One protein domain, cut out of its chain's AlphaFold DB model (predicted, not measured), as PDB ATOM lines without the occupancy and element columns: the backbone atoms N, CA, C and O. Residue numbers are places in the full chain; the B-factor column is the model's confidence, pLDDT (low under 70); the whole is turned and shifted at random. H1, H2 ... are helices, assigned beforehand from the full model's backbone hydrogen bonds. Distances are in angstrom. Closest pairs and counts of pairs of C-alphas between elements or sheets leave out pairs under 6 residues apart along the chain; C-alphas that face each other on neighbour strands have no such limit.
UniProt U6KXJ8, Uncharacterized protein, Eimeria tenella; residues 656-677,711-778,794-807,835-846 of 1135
ATOM      1  N   VAL A 656      31.803 -34.115 -30.831       74.56
ATOM      2  CA  VAL A 656      32.427 -33.055 -31.653       74.56
ATOM      3  C   VAL A 656      32.946 -31.902 -30.777       74.56
ATOM      4  O   VAL A 656      34.075 -31.451 -30.953       74.56
ATOM      5  N   ALA A 657      32.165 -31.483 -29.774       75.56
ATOM      6  CA  ALA A 657      32.546 -30.424 -28.839       75.56
ATOM      7  C   ALA A 657      33.814 -30.755 -28.027       75.56
ATOM      8  O   ALA A 657      34.617 -29.859 -27.773       75.56
ATOM      9  N   TYR A 658      34.027 -32.027 -27.667       79.62
ATOM     10  CA  TYR A 658      35.226 -32.475 -26.952       79.62
ATOM     11  C   TYR A 658      36.489 -32.279 -27.803       79.62
ATOM     12  O   TYR A 658      37.428 -31.618 -27.363       79.62
ATOM     13  N   PHE A 659      36.492 -32.753 -29.053       77.69
ATOM     14  CA  PHE A 659      37.647 -32.590 -29.946       77.69
ATOM     15  C   PHE A 659      37.932 -31.122 -30.300       77.69
ATOM     16  O   PHE A 659      39.098 -30.729 -30.374       77.69
ATOM     17  N   LEU A 660      36.894 -30.289 -30.440       80.06
ATOM     18  CA  LEU A 660      37.063 -28.841 -30.608       80.06
ATOM     19  C   LEU A 660      37.690 -28.190 -29.367       80.06
ATOM     20  O   LEU A 660      38.669 -27.455 -29.510       80.06
ATOM     21  N   SER A 661      37.216 -28.537 -28.163       78.44
ATOM     22  CA  SER A 661      37.771 -28.049 -26.887       78.44
ATOM     23  C   SER A 661      39.217 -28.489 -26.610       78.44
ATOM     24  O   SER A 661      39.877 -27.909 -25.758       78.44
ATOM     25  N   GLN A 662      39.728 -29.481 -27.347       78.56
ATOM     26  CA  GLN A 662      41.128 -29.923 -27.305       78.56
ATOM     27  C   GLN A 662      41.987 -29.362 -28.450       78.56
ATOM     28  O   GLN A 662      43.115 -29.814 -28.650       78.56
ATOM     29  N   GLY A 663      41.459 -28.434 -29.255       78.25
ATOM     30  CA  GLY A 663      42.190 -27.868 -30.393       78.25
ATOM     31  C   GLY A 663      42.397 -28.848 -31.559       78.25
ATOM     32  O   GLY A 663      43.327 -28.668 -32.343       78.25
ATOM     33  N   ARG A 664      41.564 -29.895 -31.696       78.25
ATOM     34  CA  ARG A 664      41.704 -30.963 -32.712       78.25
ATOM     35  C   ARG A 664      40.569 -30.933 -33.757       78.25
ATOM     36  O   ARG A 664      39.714 -31.823 -33.763       78.25
ATOM     37  N   PRO A 665      40.548 -29.950 -34.678       81.50
ATOM     38  CA  PRO A 665      39.444 -29.775 -35.624       81.50
ATOM     39  C   PRO A 665      39.398 -30.865 -36.702       81.50
ATOM     40  O   PRO A 665      38.316 -31.267 -37.120       81.50
ATOM     41  N   SER A 666      40.553 -31.407 -37.103       75.75
ATOM     42  CA  SER A 666      40.630 -32.543 -38.027       75.75
ATOM     43  C   SER A 666      40.000 -33.804 -37.430       75.75
ATOM     44  O   SER A 666      39.240 -34.476 -38.115       75.75
ATOM     45  N   ALA A 667      40.234 -34.099 -36.148       74.94
ATOM     46  CA  ALA A 667      39.602 -35.229 -35.461       74.94
ATOM     47  C   ALA A 667      38.074 -35.061 -35.367       74.94
ATOM     48  O   ALA A 667      37.334 -35.999 -35.659       74.94
ATOM     49  N   ALA A 668      37.601 -33.849 -35.053       76.62
ATOM     50  CA  ALA A 668      36.175 -33.514 -35.065       76.62
ATOM     51  C   ALA A 668      35.540 -33.713 -36.459       76.62
ATOM     52  O   ALA A 668      34.466 -34.303 -36.580       76.62
ATOM     53  N   PHE A 669      36.229 -33.286 -37.520       77.88
ATOM     54  CA  PHE A 669      35.796 -33.465 -38.908       77.88
ATOM     55  C   PHE A 669      35.829 -34.938 -39.355       77.88
ATOM     56  O   PHE A 669      34.880 -35.430 -39.968       77.88
ATOM     57  N   HIS A 670      36.866 -35.694 -38.981       74.31
ATOM     58  CA  HIS A 670      36.941 -37.134 -39.235       74.31
ATOM     59  C   HIS A 670      35.840 -37.917 -38.507       74.31
ATOM     60  O   HIS A 670      35.354 -38.902 -39.057       74.31
ATOM     61  N   LEU A 671      35.381 -37.469 -37.334       75.38
ATOM     62  CA  LEU A 671      34.235 -38.064 -36.639       75.38
ATOM     63  C   LEU A 671      32.914 -37.834 -37.405       75.38
ATOM     64  O   LEU A 671      32.100 -38.756 -37.518       75.38
ATOM     65  N   LEU A 672      32.722 -36.656 -38.018       71.38
ATOM     66  CA  LEU A 672      31.599 -36.397 -38.940       71.38
ATOM     67  C   LEU A 672      31.674 -37.241 -40.227       71.38
ATOM     68  O   LEU A 672      30.649 -37.707 -40.728       71.38
ATOM     69  N   LEU A 673      32.876 -37.492 -40.753       70.81
ATOM     70  CA  LEU A 673      33.072 -38.404 -41.887       70.81
ATOM     71  C   LEU A 673      32.817 -39.877 -41.507       70.81
ATOM     72  O   LEU A 673      32.154 -40.596 -42.257       70.81
ATOM     73  N   ALA A 674      33.303 -40.326 -40.346       64.75
ATOM     74  CA  ALA A 674      33.209 -41.713 -39.883       64.75
ATOM     75  C   ALA A 674      31.776 -42.126 -39.500       64.75
ATOM     76  O   ALA A 674      31.323 -43.224 -39.824       64.75
ATOM     77  N   SER A 675      31.022 -41.226 -38.866       59.97
ATOM     78  CA  SER A 675      29.587 -41.425 -38.604       59.97
ATOM     79  C   SER A 675      28.779 -41.580 -39.902       59.97
ATOM     80  O   SER A 675      27.896 -42.441 -39.988       59.97
ATOM     81  N   ARG A 676      29.131 -40.830 -40.956       56.88
ATOM     82  CA  ARG A 676      28.502 -40.942 -42.284       56.88
ATOM     83  C   ARG A 676      28.943 -42.174 -43.084       56.88
ATOM     84  O   ARG A 676      28.111 -42.743 -43.792       56.88
ATOM     85  N   SER A 677      30.194 -42.630 -42.970       48.88
ATOM     86  CA  SER A 677      30.630 -43.882 -43.613       48.88
ATOM     87  C   SER A 677      29.994 -45.112 -42.954       48.88
ATOM     88  O   SER A 677      29.538 -46.011 -43.663       48.88
ATOM     89  N   ASP A 711      22.605 -30.896 -44.020       63.84
ATOM     90  CA  ASP A 711      21.241 -30.381 -43.872       63.84
ATOM     91  C   ASP A 711      21.292 -29.047 -43.107       63.84
ATOM     92  O   ASP A 711      22.101 -28.920 -42.181       63.84
ATOM     93  N   PRO A 712      20.434 -28.056 -43.417       59.31
ATOM     94  CA  PRO A 712      20.501 -26.735 -42.785       59.31
ATOM     95  C   PRO A 712      20.359 -26.805 -41.256       59.31
ATOM     96  O   PRO A 712      21.072 -26.117 -40.538       59.31
ATOM     97  N   GLU A 713      19.531 -27.718 -40.742       59.44
ATOM     98  CA  GLU A 713      19.359 -27.935 -39.296       59.44
ATOM     99  C   GLU A 713      20.609 -28.543 -38.628       59.44
ATOM    100  O   GLU A 713      20.880 -28.284 -37.457       59.44
ATOM    101  N   GLN A 714      21.406 -29.323 -39.370       64.31
ATOM    102  CA  GLN A 714      22.689 -29.854 -38.894       64.31
ATOM    103  C   GLN A 714      23.779 -28.776 -38.945       64.31
ATOM    104  O   GLN A 714      24.597 -28.702 -38.031       64.31
ATOM    105  N   ALA A 715      23.784 -27.931 -39.981       69.12
ATOM    106  CA  ALA A 715      24.702 -26.800 -40.088       69.12
ATOM    107  C   ALA A 715      24.475 -25.782 -38.955       69.12
ATOM    108  O   ALA A 715      25.436 -25.426 -38.273       69.12
ATOM    109  N   ASP A 716      23.219 -25.410 -38.684       71.56
ATOM    110  CA  ASP A 716      22.845 -24.510 -37.583       71.56
ATOM    111  C   ASP A 716      23.291 -25.069 -36.215       71.56
ATOM    112  O   ASP A 716      23.890 -24.353 -35.410       71.56
ATOM    113  N   LEU A 717      23.079 -26.370 -35.960       73.94
ATOM    114  CA  LEU A 717      23.480 -27.031 -34.708       73.94
ATOM    115  C   LEU A 717      25.010 -27.142 -34.551       73.94
ATOM    116  O   LEU A 717      25.542 -26.981 -33.447       73.94
ATOM    117  N   LEU A 718      25.736 -27.405 -35.641       75.94
ATOM    118  CA  LEU A 718      27.203 -27.417 -35.649       75.94
ATOM    119  C   LEU A 718      27.775 -26.009 -35.445       75.94
ATOM    120  O   LEU A 718      28.737 -25.854 -34.687       75.94
ATOM    121  N   GLN A 719      27.162 -24.986 -36.046       79.94
ATOM    122  CA  GLN A 719      27.520 -23.585 -35.838       79.94
ATOM    123  C   GLN A 719      27.266 -23.157 -34.390       79.94
ATOM    124  O   GLN A 719      28.157 -22.592 -33.758       79.94
ATOM    125  N   GLU A 720      26.106 -23.492 -33.820       77.62
ATOM    126  CA  GLU A 720      25.805 -23.255 -32.406       77.62
ATOM    127  C   GLU A 720      26.823 -23.932 -31.477       77.62
ATOM    128  O   GLU A 720      27.345 -23.289 -30.563       77.62
ATOM    129  N   THR A 721      27.156 -25.196 -31.744       78.44
ATOM    130  CA  THR A 721      28.130 -25.957 -30.948       78.44
ATOM    131  C   THR A 721      29.528 -25.336 -31.026       78.44
ATOM    132  O   THR A 721      30.170 -25.142 -29.991       78.44
ATOM    133  N   ALA A 722      29.998 -24.977 -32.226       79.56
ATOM    134  CA  ALA A 722      31.302 -24.345 -32.424       79.56
ATOM    135  C   ALA A 722      31.374 -22.952 -31.774       79.56
ATOM    136  O   ALA A 722      32.345 -22.649 -31.082       79.56
ATOM    137  N   VAL A 723      30.327 -22.129 -31.918       79.19
ATOM    138  CA  VAL A 723      30.228 -20.815 -31.258       79.19
ATOM    139  C   VAL A 723      30.213 -20.973 -29.735       79.19
ATOM    140  O   VAL A 723      30.899 -20.230 -29.036       79.19
ATOM    141  N   HIS A 724      29.488 -21.958 -29.201       77.75
ATOM    142  CA  HIS A 724      29.454 -22.222 -27.764       77.75
ATOM    143  C   HIS A 724      30.830 -22.640 -27.220       77.75
ATOM    144  O   HIS A 724      31.264 -22.104 -26.200       77.75
ATOM    145  N   VAL A 725      31.535 -23.560 -27.892       79.00
ATOM    146  CA  VAL A 725      32.880 -24.004 -27.476       79.00
ATOM    147  C   VAL A 725      33.902 -22.867 -27.572       79.00
ATOM    148  O   VAL A 725      34.687 -22.693 -26.638       79.00
ATOM    149  N   ALA A 726      33.860 -22.061 -28.635       82.06
ATOM    150  CA  ALA A 726      34.755 -20.920 -28.813       82.06
ATOM    151  C   ALA A 726      34.506 -19.797 -27.789       82.06
ATOM    152  O   ALA A 726      35.463 -19.281 -27.218       82.06
ATOM    153  N   LEU A 727      33.247 -19.445 -27.495       78.00
ATOM    154  CA  LEU A 727      32.934 -18.428 -26.480       78.00
ATOM    155  C   LEU A 727      33.265 -18.906 -25.057       78.00
ATOM    156  O   LEU A 727      33.758 -18.116 -24.259       78.00
ATOM    157  N   CYS A 728      33.058 -20.188 -24.729       76.94
ATOM    158  CA  CYS A 728      33.484 -20.743 -23.436       76.94
ATOM    159  C   CYS A 728      35.007 -20.692 -23.230       76.94
ATOM    160  O   CYS A 728      35.455 -20.547 -22.098       76.94
ATOM    161  N   ASN A 729      35.787 -20.806 -24.309       79.38
ATOM    162  CA  ASN A 729      37.251 -20.840 -24.281       79.38
ATOM    163  C   ASN A 729      37.858 -19.598 -24.957       79.38
ATOM    164  O   ASN A 729      38.893 -19.687 -25.608       79.38
ATOM    165  N   LEU A 730      37.225 -18.428 -24.789       77.75
ATOM    166  CA  LEU A 730      37.575 -17.167 -25.464       77.75
ATOM    167  C   LEU A 730      39.046 -16.726 -25.293       77.75
ATOM    168  O   LEU A 730      39.541 -15.914 -26.070       77.75
ATOM    169  N   LEU A 731      39.727 -17.224 -24.258       77.50
ATOM    170  CA  LEU A 731      41.124 -16.906 -23.943       77.50
ATOM    171  C   LEU A 731      42.136 -17.894 -24.556       77.50
ATOM    172  O   LEU A 731      43.332 -17.610 -24.527       77.50
ATOM    173  N   ASP A 732      41.679 -19.025 -25.101       81.12
ATOM    174  CA  ASP A 732      42.518 -20.011 -25.784       81.12
ATOM    175  C   ASP A 732      42.384 -19.873 -27.307       81.12
ATOM    176  O   ASP A 732      41.463 -20.389 -27.951       81.12
ATOM    177  N   GLU A 733      43.362 -19.189 -27.897       80.94
ATOM    178  CA  GLU A 733      43.469 -18.983 -29.342       80.94
ATOM    179  C   GLU A 733      43.523 -20.300 -30.132       80.94
ATOM    180  O   GLU A 733      43.088 -20.327 -31.285       80.94
ATOM    181  N   GLY A 734      44.020 -21.392 -29.539       79.31
ATOM    182  CA  GLY A 734      44.061 -22.710 -30.174       79.31
ATOM    183  C   GLY A 734      42.666 -23.311 -30.345       79.31
ATOM    184  O   GLY A 734      42.348 -23.844 -31.411       79.31
ATOM    185  N   VAL A 735      41.803 -23.160 -29.336       82.44
ATOM    186  CA  VAL A 735      40.407 -23.635 -29.368       82.44
ATOM    187  C   VAL A 735      39.511 -22.715 -30.200       82.44
ATOM    188  O   VAL A 735      38.658 -23.199 -30.946       82.44
ATOM    189  N   VAL A 736      39.718 -21.397 -30.165       83.88
ATOM    190  CA  VAL A 736      38.990 -20.479 -31.061       83.88
ATOM    191  C   VAL A 736      39.375 -20.739 -32.525       83.88
ATOM    192  O   VAL A 736      38.497 -20.842 -33.386       83.88
ATOM    193  N   SER A 737      40.667 -20.934 -32.815       81.75
ATOM    194  CA  SER A 737      41.143 -21.258 -34.168       81.75
ATOM    195  C   SER A 737      40.673 -22.633 -34.646       81.75
ATOM    196  O   SER A 737      40.333 -22.773 -35.821       81.75
ATOM    197  N   SER A 738      40.592 -23.639 -33.762       82.25
ATOM    198  CA  SER A 738      40.041 -24.954 -34.121       82.25
ATOM    199  C   SER A 738      38.560 -24.861 -34.495       82.25
ATOM    200  O   SER A 738      38.152 -25.441 -35.499       82.25
ATOM    201  N   CYS A 739      37.766 -24.081 -33.756       82.88
ATOM    202  CA  CYS A 739      36.349 -23.875 -34.056       82.88
ATOM    203  C   CYS A 739      36.143 -23.141 -35.390       82.88
ATOM    204  O   CYS A 739      35.279 -23.538 -36.170       82.88
ATOM    205  N   LEU A 740      36.961 -22.124 -35.693       85.00
ATOM    206  CA  LEU A 740      36.928 -21.432 -36.988       85.00
ATOM    207  C   LEU A 740      37.308 -22.369 -38.145       85.00
ATOM    208  O   LEU A 740      36.554 -22.473 -39.111       85.00
ATOM    209  N   LEU A 741      38.424 -23.100 -38.024       83.44
ATOM    210  CA  LEU A 741      38.882 -24.042 -39.051       83.44
ATOM    211  C   LEU A 741      37.875 -25.184 -39.267       83.44
ATOM    212  O   LEU A 741      37.670 -25.627 -40.391       83.44
ATOM    213  N   PHE A 742      37.214 -25.652 -38.207       83.50
ATOM    214  CA  PHE A 742      36.167 -26.668 -38.304       83.50
ATOM    215  C   PHE A 742      34.936 -26.177 -39.078       83.50
ATOM    216  O   PHE A 742      34.417 -26.924 -39.905       83.50
ATOM    217  N   LEU A 743      34.490 -24.932 -38.865       82.94
ATOM    218  CA  LEU A 743      33.393 -24.347 -39.646       82.94
ATOM    219  C   LEU A 743      33.781 -24.163 -41.118       82.94
ATOM    220  O   LEU A 743      32.990 -24.511 -41.993       82.94
ATOM    221  N   GLU A 744      35.011 -23.721 -41.395       85.94
ATOM    222  CA  GLU A 744      35.536 -23.599 -42.763       85.94
ATOM    223  C   GLU A 744      35.640 -24.965 -43.469       85.94
ATOM    224  O   GLU A 744      35.205 -25.093 -44.612       85.94
ATOM    225  N   LEU A 745      36.103 -26.017 -42.777       80.19
ATOM    226  CA  LEU A 745      36.089 -27.402 -43.280       80.19
ATOM    227  C   LEU A 745      34.665 -27.940 -43.512       80.19
ATOM    228  O   LEU A 745      34.458 -28.782 -44.385       80.19
ATOM    229  N   CYS A 746      33.679 -27.458 -42.753       74.19
ATOM    230  CA  CYS A 746      32.265 -27.789 -42.940       74.19
ATOM    231  C   CYS A 746      31.571 -26.943 -44.027       74.19
ATOM    232  O   CYS A 746      30.411 -27.211 -44.333       74.19
ATOM    233  N   GLY A 747      32.240 -25.937 -44.604       72.56
ATOM    234  CA  GLY A 747      31.644 -25.009 -45.574       72.56
ATOM    235  C   GLY A 747      30.648 -24.007 -44.973       72.56
ATOM    236  O   GLY A 747      29.839 -23.441 -45.707       72.56
ATOM    237  N   ILE A 748      30.682 -23.793 -43.653       78.69
ATOM    238  CA  ILE A 748      29.799 -22.870 -42.923       78.69
ATOM    239  C   ILE A 748      30.498 -21.510 -42.781       78.69
ATOM    240  O   ILE A 748      31.700 -21.448 -42.516       78.69
ATOM    241  N   ASP A 749      29.754 -20.409 -42.918       75.88
ATOM    242  CA  ASP A 749      30.319 -19.062 -42.784       75.88
ATOM    243  C   ASP A 749      30.803 -18.780 -41.346       75.88
ATOM    244  O   ASP A 749      30.027 -18.575 -40.406       75.88
ATOM    245  N   ALA A 750      32.127 -18.755 -41.188       79.69
ATOM    246  CA  ALA A 750      32.817 -18.486 -39.933       79.69
ATOM    247  C   ALA A 750      32.994 -16.982 -39.626       79.69
ATOM    248  O   ALA A 750      33.561 -16.639 -38.583       79.69
ATOM    249  N   THR A 751      32.550 -16.063 -40.498       76.69
ATOM    250  CA  THR A 751      32.755 -14.611 -40.312       76.69
ATOM    251  C   THR A 751      32.099 -14.073 -39.042       76.69
ATOM    252  O   THR A 751      32.743 -13.309 -38.324       76.69
ATOM    253  N   ILE A 752      30.881 -14.519 -38.719       77.69
ATOM    254  CA  ILE A 752      30.148 -14.106 -37.510       77.69
ATOM    255  C   ILE A 752      30.953 -14.481 -36.257       77.69
ATOM    256  O   ILE A 752      31.341 -13.603 -35.490       77.69
ATOM    257  N   LEU A 753      31.330 -15.760 -36.113       81.06
ATOM    258  CA  LEU A 753      32.133 -16.229 -34.975       81.06
ATOM    259  C   LEU A 753      33.490 -15.508 -34.882       81.06
ATOM    260  O   LEU A 753      33.950 -15.179 -33.788       81.06
ATOM    261  N   ARG A 754      34.131 -15.228 -36.022       80.44
ATOM    262  CA  ARG A 754      35.404 -14.495 -36.073       80.44
ATOM    263  C   ARG A 754      35.270 -13.067 -35.537       80.44
ATOM    264  O   ARG A 754      36.174 -12.603 -34.841       80.44
ATOM    265  N   VAL A 755      34.176 -12.369 -35.850       79.06
ATOM    266  CA  VAL A 755      33.926 -11.005 -35.356       79.06
ATOM    267  C   VAL A 755      33.492 -11.018 -33.889       79.06
ATOM    268  O   VAL A 755      34.010 -10.219 -33.105       79.06
ATOM    269  N   ASP A 756      32.627 -11.951 -33.491       80.12
ATOM    270  CA  ASP A 756      32.166 -12.095 -32.107       80.12
ATOM    271  C   ASP A 756      33.326 -12.413 -31.155       80.12
ATOM    272  O   ASP A 756      33.514 -11.718 -30.159       80.12
ATOM    273  N   ALA A 757      34.189 -13.377 -31.493       79.50
ATOM    274  CA  ALA A 757      35.357 -13.706 -30.673       79.50
ATOM    275  C   ALA A 757      36.338 -12.521 -30.546       79.50
ATOM    276  O   ALA A 757      36.802 -12.205 -29.447       79.50
ATOM    277  N   GLN A 758      36.627 -11.808 -31.643       79.38
ATOM    278  CA  GLN A 758      37.537 -10.652 -31.606       79.38
ATOM    279  C   GLN A 758      36.963  -9.459 -30.830       79.38
ATOM    280  O   GLN A 758      37.708  -8.759 -30.140       79.38
ATOM    281  N   SER A 759      35.658  -9.206 -30.931       79.69
ATOM    282  CA  SER A 759      34.998  -8.108 -30.215       79.69
ATOM    283  C   SER A 759      34.809  -8.425 -28.728       79.69
ATOM    284  O   SER A 759      35.138  -7.581 -27.890       79.69
ATOM    285  N   ALA A 760      34.417  -9.654 -28.381       78.94
ATOM    286  CA  ALA A 760      34.352 -10.133 -27.002       78.94
ATOM    287  C   ALA A 760      35.718 -10.040 -26.301       78.94
ATOM    288  O   ALA A 760      35.824  -9.454 -25.219       78.94
ATOM    289  N   ARG A 761      36.790 -10.523 -26.945       81.69
ATOM    290  CA  ARG A 761      38.151 -10.451 -26.391       81.69
ATOM    291  C   ARG A 761      38.605  -9.006 -26.137       81.69
ATOM    292  O   ARG A 761      39.180  -8.726 -25.089       81.69
ATOM    293  N   ARG A 762      38.289  -8.071 -27.040       79.56
ATOM    294  CA  ARG A 762      38.590  -6.633 -26.871       79.56
ATOM    295  C   ARG A 762      37.861  -6.003 -25.693       79.56
ATOM    296  O   ARG A 762      38.467  -5.239 -24.945       79.56
ATOM    297  N   ILE A 763      36.579  -6.322 -25.523       82.06
ATOM    298  CA  ILE A 763      35.787  -5.840 -24.387       82.06
ATOM    299  C   ILE A 763      36.367  -6.386 -23.076       82.06
ATOM    300  O   ILE A 763      36.552  -5.616 -22.135       82.06
ATOM    301  N   TYR A 764      36.733  -7.671 -23.031       82.50
ATOM    302  CA  TYR A 764      37.370  -8.288 -21.865       82.50
ATOM    303  C   TYR A 764      38.734  -7.657 -21.525       82.50
ATOM    304  O   TYR A 764      38.965  -7.272 -20.377       82.50
ATOM    305  N   GLU A 765      39.626  -7.481 -22.506       81.50
ATOM    306  CA  GLU A 765      40.935  -6.843 -22.299       81.50
ATOM    307  C   GLU A 765      40.792  -5.391 -21.803       81.50
ATOM    308  O   GLU A 765      41.497  -4.979 -20.878       81.50
ATOM    309  N   HIS A 766      39.831  -4.634 -22.343       79.56
ATOM    310  CA  HIS A 766      39.514  -3.280 -21.884       79.56
ATOM    311  C   HIS A 766      38.931  -3.258 -20.462       79.56
ATOM    312  O   HIS A 766      39.379  -2.463 -19.636       79.56
ATOM    313  N   GLN A 767      37.993  -4.152 -20.129       81.38
ATOM    314  CA  GLN A 767      37.456  -4.273 -18.767       81.38
ATOM    315  C   GLN A 767      38.550  -4.653 -17.759       81.38
ATOM    316  O   GLN A 767      38.604  -4.074 -16.675       81.38
ATOM    317  N   LYS A 768      39.479  -5.546 -18.129       79.88
ATOM    318  CA  LYS A 768      40.644  -5.897 -17.303       79.88
ATOM    319  C   LYS A 768      41.554  -4.690 -17.056       79.88
ATOM    320  O   LYS A 768      41.965  -4.462 -15.919       79.88
ATOM    321  N   GLN A 769      41.820  -3.878 -18.084       77.69
ATOM    322  CA  GLN A 769      42.579  -2.628 -17.944       77.69
ATOM    323  C   GLN A 769      41.847  -1.605 -17.064       77.69
ATOM    324  O   GLN A 769      42.458  -1.046 -16.152       77.69
ATOM    325  N   GLN A 770      40.536  -1.408 -17.256       77.88
ATOM    326  CA  GLN A 770      39.735  -0.529 -16.398       77.88
ATOM    327  C   GLN A 770      39.723  -1.006 -14.944       77.88
ATOM    328  O   GLN A 770      39.886  -0.188 -14.045       77.88
ATOM    329  N   GLN A 771      39.588  -2.309 -14.687       77.19
ATOM    330  CA  GLN A 771      39.587  -2.853 -13.329       77.19
ATOM    331  C   GLN A 771      40.969  -2.724 -12.666       77.19
ATOM    332  O   GLN A 771      41.053  -2.424 -11.475       77.19
ATOM    333  N   GLN A 772      42.062  -2.869 -13.422       74.06
ATOM    334  CA  GLN A 772      43.416  -2.565 -12.940       74.06
ATOM    335  C   GLN A 772      43.591  -1.071 -12.632       74.06
ATOM    336  O   GLN A 772      44.124  -0.725 -11.578       74.06
ATOM    337  N   GLN A 773      43.100  -0.180 -13.494       73.81
ATOM    338  CA  GLN A 773      43.198   1.269 -13.303       73.81
ATOM    339  C   GLN A 773      42.291   1.768 -12.163       73.81
ATOM    340  O   GLN A 773      42.689   2.634 -11.387       73.81
ATOM    341  N   GLN A 774      41.114   1.164 -11.984       71.50
ATOM    342  CA  GLN A 774      40.252   1.376 -10.822       71.50
ATOM    343  C   GLN A 774      40.901   0.849  -9.543       71.50
ATOM    344  O   GLN A 774      40.895   1.583  -8.566       71.50
ATOM    345  N   ARG A 775      41.539  -0.336  -9.539       65.50
ATOM    346  CA  ARG A 775      42.329  -0.816  -8.382       65.50
ATOM    347  C   ARG A 775      43.476   0.144  -8.041       65.50
ATOM    348  O   ARG A 775      43.711   0.399  -6.865       65.50
ATOM    349  N   GLN A 776      44.161   0.709  -9.041       61.84
ATOM    350  CA  GLN A 776      45.228   1.700  -8.837       61.84
ATOM    351  C   GLN A 776      44.699   3.035  -8.281       61.84
ATOM    352  O   GLN A 776      45.324   3.609  -7.391       61.84
ATOM    353  N   ASN A 777      43.534   3.498  -8.743       61.75
ATOM    354  CA  ASN A 777      42.900   4.720  -8.241       61.75
ATOM    355  C   ASN A 777      42.258   4.515  -6.854       61.75
ATOM    356  O   ASN A 777      42.437   5.346  -5.971       61.75
ATOM    357  N   SER A 778      41.583   3.388  -6.602       53.06
ATOM    358  CA  SER A 778      40.988   3.078  -5.294       53.06
ATOM    359  C   SER A 778      42.047   2.782  -4.230       53.06
ATOM    360  O   SER A 778      41.834   3.079  -3.057       53.06
ATOM    361  N   ALA A 794      34.690 -13.895 -13.530       60.66
ATOM    362  CA  ALA A 794      33.396 -13.208 -13.480       60.66
ATOM    363  C   ALA A 794      33.270 -12.134 -14.575       60.66
ATOM    364  O   ALA A 794      32.196 -11.951 -15.155       60.66
ATOM    365  N   ALA A 795      34.374 -11.451 -14.899       64.94
ATOM    366  CA  ALA A 795      34.423 -10.516 -16.021       64.94
ATOM    367  C   ALA A 795      34.305 -11.271 -17.355       64.94
ATOM    368  O   ALA A 795      33.483 -10.906 -18.197       64.94
ATOM    369  N   ALA A 796      35.039 -12.380 -17.506       67.12
ATOM    370  CA  ALA A 796      34.916 -13.262 -18.664       67.12
ATOM    371  C   ALA A 796      33.481 -13.802 -18.816       67.12
ATOM    372  O   ALA A 796      32.889 -13.672 -19.886       67.12
ATOM    373  N   ALA A 797      32.870 -14.314 -17.742       68.25
ATOM    374  CA  ALA A 797      31.494 -14.813 -17.748       68.25
ATOM    375  C   ALA A 797      30.466 -13.736 -18.132       68.25
ATOM    376  O   ALA A 797      29.521 -14.037 -18.860       68.25
ATOM    377  N   THR A 798      30.664 -12.484 -17.704       73.50
ATOM    378  CA  THR A 798      29.788 -11.360 -18.080       73.50
ATOM    379  C   THR A 798      29.868 -11.081 -19.583       73.50
ATOM    380  O   THR A 798      28.837 -10.978 -20.246       73.50
ATOM    381  N   VAL A 799      31.076 -11.034 -20.155       75.75
ATOM    382  CA  VAL A 799      31.262 -10.876 -21.609       75.75
ATOM    383  C   VAL A 799      30.677 -12.071 -22.373       75.75
ATOM    384  O   VAL A 799      29.949 -11.879 -23.344       75.75
ATOM    385  N   ILE A 800      30.900 -13.301 -21.909       75.50
ATOM    386  CA  ILE A 800      30.344 -14.515 -22.530       75.50
ATOM    387  C   ILE A 800      28.806 -14.510 -22.499       75.50
ATOM    388  O   ILE A 800      28.176 -14.941 -23.465       75.50
ATOM    389  N   GLN A 801      28.178 -14.004 -21.433       73.25
ATOM    390  CA  GLN A 801      26.719 -13.856 -21.362       73.25
ATOM    391  C   GLN A 801      26.187 -12.809 -22.350       73.25
ATOM    392  O   GLN A 801      25.198 -13.089 -23.025       73.25
ATOM    393  N   LEU A 802      26.866 -11.666 -22.514       75.88
ATOM    394  CA  LEU A 802      26.476 -10.636 -23.488       75.88
ATOM    395  C   LEU A 802      26.451 -11.174 -24.927       75.88
ATOM    396  O   LEU A 802      25.459 -11.002 -25.631       75.88
ATOM    397  N   PHE A 803      27.501 -11.888 -25.345       74.00
ATOM    398  CA  PHE A 803      27.588 -12.464 -26.696       74.00
ATOM    399  C   PHE A 803      26.682 -13.690 -26.901       74.00
ATOM    400  O   PHE A 803      26.325 -14.020 -28.030       74.00
ATOM    401  N   ARG A 804      26.232 -14.346 -25.821       70.19
ATOM    402  CA  ARG A 804      25.173 -15.373 -25.878       70.19
ATOM    403  C   ARG A 804      23.767 -14.791 -26.059       70.19
ATOM    404  O   ARG A 804      22.894 -15.513 -26.529       70.19
ATOM    405  N   GLY A 805      23.543 -13.520 -25.716       60.97
ATOM    406  CA  GLY A 805      22.256 -12.827 -25.882       60.97
ATOM    407  C   GLY A 805      21.959 -12.348 -27.311       60.97
ATOM    408  O   GLY A 805      20.902 -11.766 -27.564       60.97
ATOM    409  N   PHE A 806      22.873 -12.553 -28.265       71.31
ATOM    410  CA  PHE A 806      22.722 -12.031 -29.624       71.31
ATOM    411  C   PHE A 806      21.683 -12.832 -30.435       71.31
ATOM    412  O   PHE A 806      21.810 -14.052 -30.571       71.31
ATOM    413  N   PRO A 807      20.656 -12.175 -31.016       55.62
ATOM    414  CA  PRO A 807      19.646 -12.859 -31.816       55.62
ATOM    415  C   PRO A 807      20.251 -13.355 -33.137       55.62
ATOM    416  O   PRO A 807      20.554 -12.564 -34.032       55.62
ATOM    417  N   LEU A 835      23.164  -6.497 -27.150       70.62
ATOM    418  CA  LEU A 835      23.878  -6.011 -28.340       70.62
ATOM    419  C   LEU A 835      24.210  -4.521 -28.230       70.62
ATOM    420  O   LEU A 835      25.345  -4.125 -28.482       70.62
ATOM    421  N   LEU A 836      23.258  -3.690 -27.796       68.56
ATOM    422  CA  LEU A 836      23.500  -2.256 -27.593       68.56
ATOM    423  C   LEU A 836      24.551  -2.001 -26.497       68.56
ATOM    424  O   LEU A 836      25.379  -1.098 -26.634       68.56
ATOM    425  N   SER A 837      24.567  -2.815 -25.436       71.06
ATOM    426  CA  SER A 837      25.587  -2.737 -24.386       71.06
ATOM    427  C   SER A 837      26.960  -3.227 -24.863       71.06
ATOM    428  O   SER A 837      27.963  -2.574 -24.578       71.06
ATOM    429  N   ALA A 838      27.018  -4.298 -25.661       71.81
ATOM    430  CA  ALA A 838      28.252  -4.803 -26.257       71.81
ATOM    431  C   ALA A 838      28.846  -3.790 -27.246       71.81
ATOM    432  O   ALA A 838      30.041  -3.515 -27.185       71.81
ATOM    433  N   LEU A 839      28.023  -3.164 -28.095       72.25
ATOM    434  CA  LEU A 839      28.453  -2.097 -29.006       72.25
ATOM    435  C   LEU A 839      28.987  -0.879 -28.253       72.25
ATOM    436  O   LEU A 839      30.028  -0.344 -28.628       72.25
ATOM    437  N   ARG A 840      28.326  -0.474 -27.163       74.12
ATOM    438  CA  ARG A 840      28.809   0.608 -26.299       74.12
ATOM    439  C   ARG A 840      30.150   0.258 -25.648       74.12
ATOM    440  O   ARG A 840      31.066   1.073 -25.676       74.12
ATOM    441  N   LEU A 841      30.289  -0.943 -25.087       73.19
ATOM    442  CA  LEU A 841      31.542  -1.402 -24.477       73.19
ATOM    443  C   LEU A 841      32.668  -1.547 -25.511       73.19
ATOM    444  O   LEU A 841      33.825  -1.262 -25.197       73.19
ATOM    445  N   LEU A 842      32.341  -1.950 -26.743       74.06
ATOM    446  CA  LEU A 842      33.275  -2.015 -27.867       74.06
ATOM    447  C   LEU A 842      33.700  -0.614 -28.324       74.06
ATOM    448  O   LEU A 842      34.877  -0.399 -28.614       74.06
ATOM    449  N   GLU A 843      32.769   0.341 -28.365       71.38
ATOM    450  CA  GLU A 843      33.062   1.749 -28.630       71.38
ATOM    451  C   GLU A 843      33.996   2.310 -27.548       71.38
ATOM    452  O   GLU A 843      35.070   2.808 -27.885       71.38
ATOM    453  N   GLU A 844      33.660   2.159 -26.263       68.56
ATOM    454  CA  GLU A 844      34.501   2.589 -25.135       68.56
ATOM    455  C   GLU A 844      35.909   1.950 -25.195       68.56
ATOM    456  O   GLU A 844      36.913   2.658 -25.075       68.56
ATOM    457  N   ALA A 845      36.008   0.646 -25.493       66.56
ATOM    458  CA  ALA A 845      37.283  -0.057 -25.683       66.56
ATOM    459  C   ALA A 845      38.097   0.475 -26.879       66.56
ATOM    460  O   ALA A 845      39.321   0.617 -26.804       66.56
ATOM    461  N   THR A 846      37.428   0.798 -27.987       66.62
ATOM    462  CA  THR A 846      38.077   1.323 -29.197       66.62
ATOM    463  C   THR A 846      38.556   2.764 -28.990       66.62
ATOM    464  O   THR A 846      39.639   3.130 -29.454       66.62
TER     465      THR A 846
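What this domain is: This is residues 656 to 677, 711 to 778, 794 to 807 and 835 to 846 of the 1135 residues of an uncharacterized protein of Eimeria tenella (UniProt U6KXJ8). The model is a rod of helices: the helical hairpins H1 with H2 and H3 with H4 pack together at one end, and the long helix H5 runs from them to the other end. H6 and H7 pack on H5 within residues 756 to 768, and its residues 772 to 778 stick out. The printed part has 116 residues with seven named helices, H1 to H7 in chain order, and no named strand; the class is all helix. It is only just loose, close to compact, with a radius of gyration of the C-alphas of 16.2 A and spans of 61 by 26 by 19 A.

How they stand to each other: H1, residues 656 to 661, and H2, residues 665 to 677, form a hairpin; their closest C-alphas, of Val 656 and Ala 668, are 5.1 A apart. H3, residues 712 to 728, and H4, residues 733 to 745, form a hairpin at a shallow tilt of 10 degrees, closest at the C-alphas of Ala 726 and Val 736, 4.8 A. H2 touches H4 with residues 665 to 669 alone, closest at the C-alphas of Pro 665 and Ser 738, 5.1 A. H4 and H5, residues 751 to 778, form a hairpin but only just touch, with 3 pairs of C-alphas within 8 A, the closest those of Leu 740 and Arg 754, 7.2 A. H6, residues 794 to 804, touches H5, closest at the C-alphas of Ala 760 and Val 799, 6.3 A. H3, H4, H5 and H6 are a bundle, up and down, each running against the one before. H7, residues 835 to 846, touches H5 at a steep tilt of 63 degrees, closest at the C-alphas of His 766 and Ala 845, 5.5 A. In H1 to H7 every O i to N i+4 pair is within hydrogen-bond range.

Where its parts are: C-alpha 656 of H1 is at (32.427, -33.055, -31.653). H3 measures 24.1 A from first to last C-alpha. H5 measures 40.1 A, from (32.755, -14.611, -40.312) to (40.988, 3.078, -5.294). H7 ends at C-alpha 846, (38.077, 1.323, -29.197).

The domain as a whole: The C-alphas farthest apart, of Ser 677 and Ser 778, are 61.5 A apart. Across the three cuts, C-alphas 677 and 711 are 16.4 A apart, 778 and 794 19.7 A, and 807 and 835 8.8 A. The links printed whole, H1 to H2, H3 to H4 and H4 to H5, are tight. Mean pLDDT of the printed part is 74.6; 23 residues are under 70, among them 674 to 677 and 711 to 715.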